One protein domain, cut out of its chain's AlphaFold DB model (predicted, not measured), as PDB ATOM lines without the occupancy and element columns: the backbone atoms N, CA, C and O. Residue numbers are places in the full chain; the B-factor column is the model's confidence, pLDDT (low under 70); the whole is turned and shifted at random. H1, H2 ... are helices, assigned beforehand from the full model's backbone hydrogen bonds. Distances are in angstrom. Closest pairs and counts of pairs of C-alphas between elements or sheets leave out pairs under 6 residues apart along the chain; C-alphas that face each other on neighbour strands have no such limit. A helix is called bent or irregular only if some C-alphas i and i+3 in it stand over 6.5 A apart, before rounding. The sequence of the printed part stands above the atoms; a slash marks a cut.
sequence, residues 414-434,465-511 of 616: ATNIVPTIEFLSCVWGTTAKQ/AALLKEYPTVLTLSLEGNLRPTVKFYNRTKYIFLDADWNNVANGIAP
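Overview. This is residues 414 to 434 and 465 to 511 of the 616 residues of the protein "Predicted protein" of Phaeodactylum tricornutum (strain CCAP 1055/1) (UniProt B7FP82). Two longer helices, H1 and H4, run side by side in the same direction with a gap between them, H4 shifted along relative to H1, and the two short helices H2 and H3 make a small bend of chain beside them that leads into H4. Beyond the end of H4 the rest of the printed part, residues 493 to 511, has no named element: residues 493 to 504 fold back toward the end of H1, and residues 505 to 511 trail away as a tail at one end of the longest axis. The printed part has 68 residues with four named helices, in the order H1, H2, H3, H4 along the chain, and no named strand; the class is all helix, with 40 of the 68 residues in the helices. The whole is compact, with a radius of gyration of the C-alphas of 12.4 A, and its C-alphas span 39 by 26 by 22 A along their three main axes.

Along the chain. The printed part begins with H1, residues 414 to 428, which is 20.7 A from first to last C-alpha and is the longest helix by residues. Its C-alpha 414 is at (165.354, 214.337, 203.277) and its C-alpha 428 at (158.267, 196.592, 211.204). H1 is irregular, but only just: C-alphas 415 and 418 are 6.7 A apart. Residues 429 to 434 follow it, up to the cut. After the cut comes H2, residues 465 to 470, 8.7 A long, with C-alpha 465 at (160.462, 204.928, 218.634). H3, residues 472 to 476, is 8.1 A long; it is neither bent nor irregular, but only just, with C-alphas 472 and 475 6.1 A apart. H4, residues 479 to 492, is 18.1 A long and ends with C-alpha 492 at (163.116, 184.794, 200.555). H4 is irregular: C-alphas 481 and 484 are 7.1 A apart. Residues 493 to 511 follow, and their C-alphas lie 6 to 24 A from the mean of all C-alphas.

Arrangement. H1 and H3 only just touch, with 3 pairs of C-alphas within 8 A; H1 does so with residues 417 to 421 alone. Their closest C-alphas are those of Thr 420 and Leu 475, 6.8 A apart. H1 and H4 are close but not clearly touching, and their closest C-alphas, those of Thr 420 and Leu 479, are 6.1 A apart. They run the same way at a shallow tilt of 12 degrees, with their centres 13.3 A apart. H1 and H2 are near each other, with 5 pairs of C-alphas within 10 A. H2 and H3 are close but not clearly touching, and their closest C-alphas are those of Leu 468 and Val 474, 7.9 A apart. H3 and H4 follow each other in the chain but are apart, only just, with a closest distance of 8.5 A between their C-alphas. H2 and H4 are apart. In H2 every O i to N i+4 pair is within hydrogen-bond range, against 9 of 11 in H1 and 7 of 10 in H4; in H3 it is 0 of 1, while 2 of its 2 O i to N i+3 pairs are within range.

Size, cuts and confidence. The two C-alphas farthest apart are those of Ala 414 and Pro 511, the first and last printed residues, 41.2 A apart. Residues 435 to 464 are not printed, and C-alphas 434 and 465 are 15.0 A apart across this cut, which lies in the link from H1 to H2. The links from H2 to H3 and from H3 to H4 are tight, with one and two residues between the helices. The mean pLDDT of the printed part is 79.7, and 11 residues are under 70: residues 431 to 434, before the cut, and residues 505 to 511.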
ATOM      1  N   ALA A 414     166.285 214.603 204.371       88.75
ATOM      2  CA  ALA A 414     165.354 214.337 203.277       88.75
ATOM      3  C   ALA A 414     165.722 213.104 202.441       88.75
ATOM      4  O   ALA A 414     164.844 212.350 202.045       88.75
ATOM      5  N   THR A 415     167.011 212.882 202.169       89.25
ATOM      6  CA  THR A 415     167.432 211.827 201.228       89.25
ATOM      7  C   THR A 415     167.843 210.528 201.912       89.25
ATOM      8  O   THR A 415     167.827 209.489 201.265       89.25
ATOM      9  N   ASN A 416     168.216 210.564 203.199       92.12
ATOM     10  CA  ASN A 416     168.706 209.380 203.913       92.12
ATOM     11  C   ASN A 416     167.807 209.015 205.098       92.12
ATOM     12  O   ASN A 416     167.251 207.920 205.125       92.12
ATOM     13  N   ILE A 417     167.657 209.911 206.081       92.94
ATOM     14  CA  ILE A 417     167.004 209.589 207.363       92.94
ATOM     15  C   ILE A 417     165.514 209.281 207.169       92.94
ATOM     16  O   ILE A 417     165.055 208.236 207.632       92.94
ATOM     17  N   VAL A 418     164.772 210.161 206.485       91.62
ATOM     18  CA  VAL A 418     163.326 209.998 206.262       91.62
ATOM     19  C   VAL A 418     163.025 208.725 205.456       91.62
ATOM     20  O   VAL A 418     162.339 207.865 206.008       91.62
ATOM     21  N   PRO A 419     163.610 208.497 204.258       92.38
ATOM     22  CA  PRO A 419     163.333 207.283 203.484       92.38
ATOM     23  C   PRO A 419     163.705 205.994 204.221       92.38
ATOM     24  O   PRO A 419     163.016 204.981 204.113       92.38
ATOM     25  N   THR A 420     164.786 206.019 205.008       92.94
ATOM     26  CA  THR A 420     165.202 204.857 205.802       92.94
ATOM     27  C   THR A 420     164.191 204.551 206.903       92.94
ATOM     28  O   THR A 420     163.848 203.391 207.113       92.94
ATOM     29  N   ILE A 421     163.690 205.571 207.601       91.88
ATOM     30  CA  ILE A 421     162.692 205.384 208.659       91.88
ATOM     31  C   ILE A 421     161.344 204.953 208.079       91.88
ATOM     32  O   ILE A 421     160.718 204.068 208.654       91.88
ATOM     33  N   GLU A 422     160.928 205.501 206.938       89.19
ATOM     34  CA  GLU A 422     159.727 205.053 206.225       89.19
ATOM     35  C   GLU A 422     159.837 203.577 205.836       89.19
ATOM     36  O   GLU A 422     158.959 202.783 206.172       89.19
ATOM     37  N   PHE A 423     160.957 203.175 205.231       89.62
ATOM     38  CA  PHE A 423     161.218 201.777 204.902       89.62
ATOM     39  C   PHE A 423     161.172 200.870 206.141       89.62
ATOM     40  O   PHE A 423     160.472 199.858 206.147       89.62
ATOM     41  N   LEU A 424     161.874 201.243 207.217       89.25
ATOM     42  CA  LEU A 424     161.869 200.484 208.471       89.25
ATOM     43  C   LEU A 424     160.472 200.413 209.091       89.25
ATOM     44  O   LEU A 424     160.108 199.382 209.654       89.25
ATOM     45  N   SER A 425     159.674 201.474 208.960       85.44
ATOM     46  CA  SER A 425     158.303 201.494 209.459       85.44
ATOM     47  C   SER A 425     157.410 200.489 208.732       85.44
ATOM     48  O   SER A 425     156.641 199.795 209.396       85.44
ATOM     49  N   CYS A 426     157.571 200.334 207.412       84.81
ATOM     50  CA  CYS A 426     156.874 199.313 206.628       84.81
ATOM     51  C   CYS A 426     157.311 197.907 207.057       84.81
ATOM     52  O   CYS A 426     156.470 197.087 207.425       84.81
ATOM     53  N   VAL A 427     158.628 197.667 207.117       84.19
ATOM     54  CA  VAL A 427     159.213 196.365 207.492       84.19
ATOM     55  C   VAL A 427     158.784 195.927 208.893       84.19
ATOM     56  O   VAL A 427     158.514 194.749 209.131       84.19
ATOM     57  N   TRP A 428     158.714 196.863 209.839       83.56
ATOM     58  CA  TRP A 428     158.267 196.592 211.204       83.56
ATOM     59  C   TRP A 428     156.747 196.621 211.374       83.56
ATOM     60  O   TRP A 428     156.259 196.272 212.449       83.56
ATOM     61  N   GLY A 429     156.001 197.009 210.338       76.81
ATOM     62  CA  GLY A 429     154.552 197.170 210.393       76.81
ATOM     63  C   GLY A 429     154.105 198.257 211.371       76.81
ATOM     64  O   GLY A 429     153.008 198.169 211.907       76.81
ATOM     65  N   THR A 430     154.949 199.256 211.646       73.31
ATOM     66  CA  THR A 430     154.609 200.383 212.524       73.31
ATOM     67  C   THR A 430     153.974 201.501 211.707       73.31
ATOM     68  O   THR A 430     154.508 201.883 210.667       73.31
ATOM     69  N   THR A 431     152.869 202.078 212.176       55.88
ATOM     70  CA  THR A 431     152.194 203.201 211.506       55.88
ATOM     71  C   THR A 431     153.072 204.460 211.489       55.88
ATOM     72  O   THR A 431     153.053 205.236 212.442       55.88
ATOM     73  N   ALA A 432     153.829 204.678 210.409       51.09
ATOM     74  CA  ALA A 432     154.489 205.959 210.113       51.09
ATOM     75  C   ALA A 432     153.946 206.648 208.847       51.09
ATOM     76  O   ALA A 432     154.341 207.770 208.545       51.09
ATOM     77  N   LYS A 433     152.998 206.028 208.126       44.97
ATOM     78  CA  LYS A 433     152.294 206.650 206.992       44.97
ATOM     79  C   LYS A 433     151.221 207.642 207.475       44.97
ATOM     80  O   LYS A 433     150.042 207.447 207.213       44.97
ATOM     81  N   GLN A 434     151.608 208.688 208.203       40.09
ATOM     82  CA  GLN A 434     150.794 209.899 208.362       40.09
ATOM     83  C   GLN A 434     151.706 211.130 208.269       40.09
ATOM     84  O   GLN A 434     152.316 211.559 209.242       40.09
ATOM     85  N   ALA A 465     159.467 204.328 217.752       85.12
ATOM     86  CA  ALA A 465     160.462 204.928 218.634       85.12
ATOM     87  C   ALA A 465     161.187 203.895 219.513       85.12
ATOM     88  O   ALA A 465     162.386 204.028 219.743       85.12
ATOM     89  N   ALA A 466     160.501 202.855 219.998       84.19
ATOM     90  CA  ALA A 466     161.113 201.833 220.846       84.19
ATOM     91  C   ALA A 466     162.122 200.974 220.066       84.19
ATOM     92  O   ALA A 466     163.218 200.718 220.565       84.19
ATOM     93  N   LEU A 467     161.791 200.596 218.825       85.88
ATOM     94  CA  LEU A 467     162.691 199.833 217.952       85.88
ATOM     95  C   LEU A 467     163.920 200.654 217.544       85.88
ATOM     96  O   LEU A 467     165.044 200.149 217.582       85.88
ATOM     97  N   LEU A 468     163.727 201.941 217.237       89.62
ATOM     98  CA  LEU A 468     164.833 202.856 216.948       89.62
ATOM     99  C   LEU A 468     165.714 203.106 218.182       89.62
ATOM    100  O   LEU A 468     166.933 203.159 218.048       89.62
ATOM    101  N   LYS A 469     165.138 203.203 219.392       88.81
ATOM    102  CA  LYS A 469     165.899 203.352 220.651       88.81
ATOM    103  C   LYS A 469     166.703 202.104 221.020       88.81
ATOM    104  O   LYS A 469     167.756 202.246 221.655       88.81
ATOM    105  N   GLU A 470     166.227 200.908 220.653       88.31
ATOM    106  CA  GLU A 470     166.949 199.648 220.888       88.31
ATOM    107  C   GLU A 470     168.257 199.614 220.090       88.31
ATOM    108  O   GLU A 470     169.299 199.257 220.644       88.31
ATOM    109  N   TYR A 471     168.216 200.002 218.810       89.88
ATOM    110  CA  TYR A 471     169.381 199.922 217.927       89.88
ATOM    111  C   TYR A 471     169.478 201.104 216.935       89.88
ATOM    112  O   TYR A 471     169.236 200.931 215.738       89.88
ATOM    113  N   PRO A 472     169.876 202.309 217.400       92.12
ATOM    114  CA  PRO A 472     169.948 203.522 216.571       92.12
ATOM    115  C   PRO A 472     170.904 203.435 215.377       92.12
ATOM    116  O   PRO A 472     170.700 204.092 214.358       92.12
ATOM    117  N   THR A 473     171.949 202.614 215.488       92.56
ATOM    118  CA  THR A 473     172.980 202.432 214.458       92.56
ATOM    119  C   THR A 473     172.441 201.804 213.171       92.56
ATOM    120  O   THR A 473     173.101 201.882 212.144       92.56
ATOM    121  N   VAL A 474     171.222 201.245 213.161       93.00
ATOM    122  CA  VAL A 474     170.578 200.799 211.910       93.00
ATOM    123  C   VAL A 474     170.424 201.946 210.902       93.00
ATOM    124  O   VAL A 474     170.521 201.720 209.700       93.00
ATOM    125  N   LEU A 475     170.258 203.186 211.381       93.06
ATOM    126  CA  LEU A 475     170.074 204.372 210.541       93.06
ATOM    127  C   LEU A 475     171.352 204.813 209.813       93.06
ATOM    128  O   LEU A 475     171.273 205.631 208.903       93.06
ATOM    129  N   THR A 476     172.528 204.307 210.200       92.94
ATOM    130  CA  THR A 476     173.787 204.612 209.499       92.94
ATOM    131  C   THR A 476     174.036 203.697 208.303       92.94
ATOM    132  O   THR A 476     175.006 203.890 207.575       92.94
ATOM    133  N   LEU A 477     173.201 202.675 208.109       90.94
ATOM    134  CA  LEU A 477     173.345 201.711 207.025       90.94
ATOM    135  C   LEU A 477     172.721 202.245 205.736       90.94
ATOM    136  O   LEU A 477     171.683 202.899 205.756       90.94
ATOM    137  N   SER A 478     173.343 201.922 204.602       90.12
ATOM    138  CA  SER A 478     172.794 202.263 203.289       90.12
ATOM    139  C   SER A 478     171.466 201.543 203.050       90.12
ATOM    140  O   SER A 478     171.384 200.319 203.201       90.12
ATOM    141  N   LEU A 479     170.443 202.294 202.637       89.06
ATOM    142  CA  LEU A 479     169.133 201.744 202.297       89.06
ATOM    143  C   LEU A 479     169.230 200.744 201.135       89.06
ATOM    144  O   LEU A 479     168.778 199.607 201.266       89.06
ATOM    145  N   GLU A 480     169.873 201.147 200.036       85.88
ATOM    146  CA  GLU A 480     170.026 200.320 198.831       85.88
ATOM    147  C   GLU A 480     171.118 199.261 198.976       85.88
ATOM    148  O   GLU A 480     170.946 198.129 198.537       85.88
ATOM    149  N   GLY A 481     172.243 199.617 199.603       81.12
ATOM    150  CA  GLY A 481     173.405 198.731 199.679       81.12
ATOM    151  C   GLY A 481     173.293 197.651 200.753       81.12
ATOM    152  O   GLY A 481     173.853 196.572 200.585       81.12
ATOM    153  N   ASN A 482     172.573 197.924 201.848       88.06
ATOM    154  CA  ASN A 482     172.547 197.044 203.019       88.06
ATOM    155  C   ASN A 482     171.122 196.634 203.405       88.06
ATOM    156  O   ASN A 482     170.800 195.449 203.390       88.06
ATOM    157  N   LEU A 483     170.258 197.594 203.754       90.19
ATOM    158  CA  LEU A 483     168.973 197.289 204.392       90.19
ATOM    159  C   LEU A 483     168.032 196.512 203.466       90.19
ATOM    160  O   LEU A 483     167.551 195.445 203.847       90.19
ATOM    161  N   ARG A 484     167.799 196.997 202.240       88.75
ATOM    162  CA  ARG A 484     166.932 196.317 201.265       88.75
ATOM    163  C   ARG A 484     167.435 194.908 200.924       88.75
ATOM    164  O   ARG A 484     166.638 193.978 201.051       88.75
ATOM    165  N   PRO A 485     168.713 194.689 200.549       87.31
ATOM    166  CA  PRO A 485     169.245 193.346 200.314       87.31
ATOM    167  C   PRO A 485     169.061 192.398 201.504       87.31
ATOM    168  O   PRO A 485     168.612 191.266 201.322       87.31
ATOM    169  N   THR A 486     169.334 192.863 202.725       89.62
ATOM    170  CA  THR A 486     169.176 192.056 203.944       89.62
ATOM    171  C   THR A 486     167.711 191.695 204.210       89.62
ATOM    172  O   THR A 486     167.401 190.549 204.534       89.62
ATOM    173  N   VAL A 487     166.776 192.629 204.017       88.62
ATOM    174  CA  VAL A 487     165.337 192.342 204.146       88.62
ATOM    175  C   VAL A 487     164.866 191.370 203.061       88.62
ATOM    176  O   VAL A 487     164.129 190.434 203.371       88.62
ATOM    177  N   LYS A 488     165.332 191.515 201.810       85.81
ATOM    178  CA  LYS A 488     165.054 190.533 200.744       85.81
ATOM    179  C   LYS A 488     165.552 189.147 201.125       85.81
ATOM    180  O   LYS A 488     164.810 188.185 200.957       85.81
ATOM    181  N   PHE A 489     166.770 189.039 201.657       86.69
ATOM    182  CA  PHE A 489     167.307 187.771 202.147       86.69
ATOM    183  C   PHE A 489     166.342 187.121 203.146       86.69
ATOM    184  O   PHE A 489     165.935 185.978 202.935       86.69
ATOM    185  N   TYR A 490     165.890 187.859 204.166       87.00
ATOM    186  CA  TYR A 490     164.957 187.332 205.166       87.00
ATOM    187  C   TYR A 490     163.584 186.970 204.589       87.00
ATOM    188  O   TYR A 490     162.997 185.968 205.001       87.00
ATOM    189  N   ASN A 491     163.068 187.748 203.631       84.44
ATOM    190  CA  ASN A 491     161.779 187.464 202.993       84.44
ATOM    191  C   ASN A 491     161.846 186.174 202.159       84.44
ATOM    192  O   ASN A 491     160.929 185.354 202.162       84.44
ATOM    193  N   ARG A 492     162.969 185.939 201.469       80.81
ATOM    194  CA  ARG A 492     163.116 184.794 200.555       80.81
ATOM    195  C   ARG A 492     163.523 183.500 201.251       80.81
ATOM    196  O   ARG A 492     163.060 182.439 200.856       80.81
ATOM    197  N   THR A 493     164.239 183.600 202.367       80.62
ATOM    198  CA  THR A 493     164.465 182.487 203.316       80.62
ATOM    199  C   THR A 493     163.264 182.240 204.245       80.62
ATOM    200  O   THR A 493     163.273 181.333 205.085       80.62
ATOM    201  N   LYS A 494     162.179 183.012 204.069       81.94
ATOM    202  CA  LYS A 494     160.911 182.881 204.799       81.94
ATOM    203  C   LYS A 494     161.086 183.037 206.320       81.94
ATOM    204  O   LYS A 494     160.445 182.323 207.090       81.94
ATOM    205  N   TYR A 495     162.000 183.908 206.757       81.19
ATOM    206  CA  TYR A 495     162.058 184.378 208.151       81.19
ATOM    207  C   TYR A 495     161.036 185.486 208.415       81.19
ATOM    208  O   TYR A 495     160.585 185.656 209.545       81.19
ATOM    209  N   ILE A 496     160.688 186.240 207.372       82.81
ATOM    210  CA  ILE A 496     159.643 187.264 207.368       82.81
ATOM    211  C   ILE A 496     158.782 187.091 206.113       82.81
ATOM    212  O   ILE A 496     159.196 186.412 205.173       82.81
ATOM    213  N   PHE A 497     157.612 187.725 206.104       81.75
ATOM    214  CA  PHE A 497     156.668 187.690 204.988       81.75
ATOM    215  C   PHE A 497     156.219 189.114 204.664       81.75
ATOM    216  O   PHE A 497     155.323 189.660 205.310       81.75
ATOM    217  N   LEU A 498     156.895 189.724 203.694       81.81
ATOM    218  CA  LEU A 498     156.616 191.080 203.227       81.81
ATOM    219  C   LEU A 498     156.164 191.069 201.761       81.81
ATOM    220  O   LEU A 498     156.653 190.249 200.974       81.81
ATOM    221  N   ASP A 499     155.262 191.984 201.404       80.12
ATOM    222  CA  ASP A 499     154.841 192.230 200.020       80.12
ATOM    223  C   ASP A 499     155.905 193.019 199.225       80.12
ATOM    224  O   ASP A 499     157.004 193.303 199.715       80.12
ATOM    225  N   ALA A 500     155.593 193.356 197.968       77.56
ATOM    226  CA  ALA A 500     156.469 194.148 197.100       77.56
ATOM    227  C   ALA A 500     156.728 195.574 197.632       77.56
ATOM    228  O   ALA A 500     157.776 196.152 197.345       77.56
ATOM    229  N   ASP A 501     155.812 196.094 198.451       77.62
ATOM    230  CA  ASP A 501     155.858 197.416 199.077       77.62
ATOM    231  C   ASP A 501     156.407 197.370 200.517       77.62
ATOM    232  O   ASP A 501     156.369 198.369 201.244       77.62
ATOM    233  N   TRP A 502     156.970 196.225 200.921       81.94
ATOM    234  CA  TRP A 502     157.560 195.952 202.234       81.94
ATOM    235  C   TRP A 502     156.581 195.960 203.406       81.94
ATOM    236  O   TRP A 502     157.020 196.015 204.555       81.94
ATOM    237  N   ASN A 503     155.275 195.893 203.153       80.19
ATOM    238  CA  ASN A 503     154.283 195.768 204.209       80.19
ATOM    239  C   ASN A 503     154.171 194.310 204.658       80.19
ATOM    240  O   ASN A 503     154.347 193.365 203.885       80.19
ATOM    241  N   ASN A 504     153.866 194.124 205.938       73.00
ATOM    242  CA  ASN A 504     153.713 192.805 206.533       73.00
ATOM    243  C   ASN A 504     152.399 192.143 206.078       73.00
ATOM    244  O   ASN A 504     151.319 192.686 206.306       73.00
ATOM    245  N   VAL A 505     152.493 190.957 205.466       68.81
ATOM    246  CA  VAL A 505     151.359 190.234 204.844       68.81
ATOM    247  C   VAL A 505     150.717 189.219 205.806       68.81
ATOM    248  O   VAL A 505     149.954 188.351 205.389       68.81
ATOM    249  N   ALA A 506     150.995 189.304 207.112       55.56
ATOM    250  CA  ALA A 506     150.574 188.320 208.119       55.56
ATOM    251  C   ALA A 506     149.053 188.063 208.256       55.56
ATOM    252  O   ALA A 506     148.672 187.201 209.041       55.56
ATOM    253  N   ASN A 507     148.182 188.726 207.487       43.88
ATOM    254  CA  ASN A 507     146.736 188.470 207.487       43.88
ATOM    255  C   ASN A 507     146.222 187.641 206.290       43.88
ATOM    256  O   ASN A 507     145.011 187.525 206.127       43.88
ATOM    257  N   GLY A 508     147.093 187.075 205.447       39.28
ATOM    258  CA  GLY A 508     146.660 186.405 204.212       39.28
ATOM    259  C   GLY A 508     146.662 184.877 204.215       39.28
ATOM    260  O   GLY A 508     145.661 184.270 203.856       39.28
ATOM    261  N   ILE A 509     147.795 184.229 204.507       37.38
ATOM    262  CA  ILE A 509     147.976 182.795 204.216       37.38
ATOM    263  C   ILE A 509     149.021 182.193 205.167       37.38
ATOM    264  O   ILE A 509     150.207 182.141 204.856       37.38
ATOM    265  N   ALA A 510     148.591 181.723 206.333       33.62
ATOM    266  CA  ALA A 510     149.319 180.697 207.075       33.62
ATOM    267  C   ALA A 510     148.282 179.742 207.681       33.62
ATOM    268  O   ALA A 510     147.687 180.065 208.712       33.62
ATOM    269  N   PRO A 511     147.991 178.599 207.033       33.47
ATOM    270  CA  PRO A 511     147.221 177.560 207.680       33.47
ATOM    271  C   PRO A 511     148.130 176.922 208.733       33.47
ATOM    272  O   PRO A 511     149.183 176.389 208.405       33.47
TER     273      PRO A 511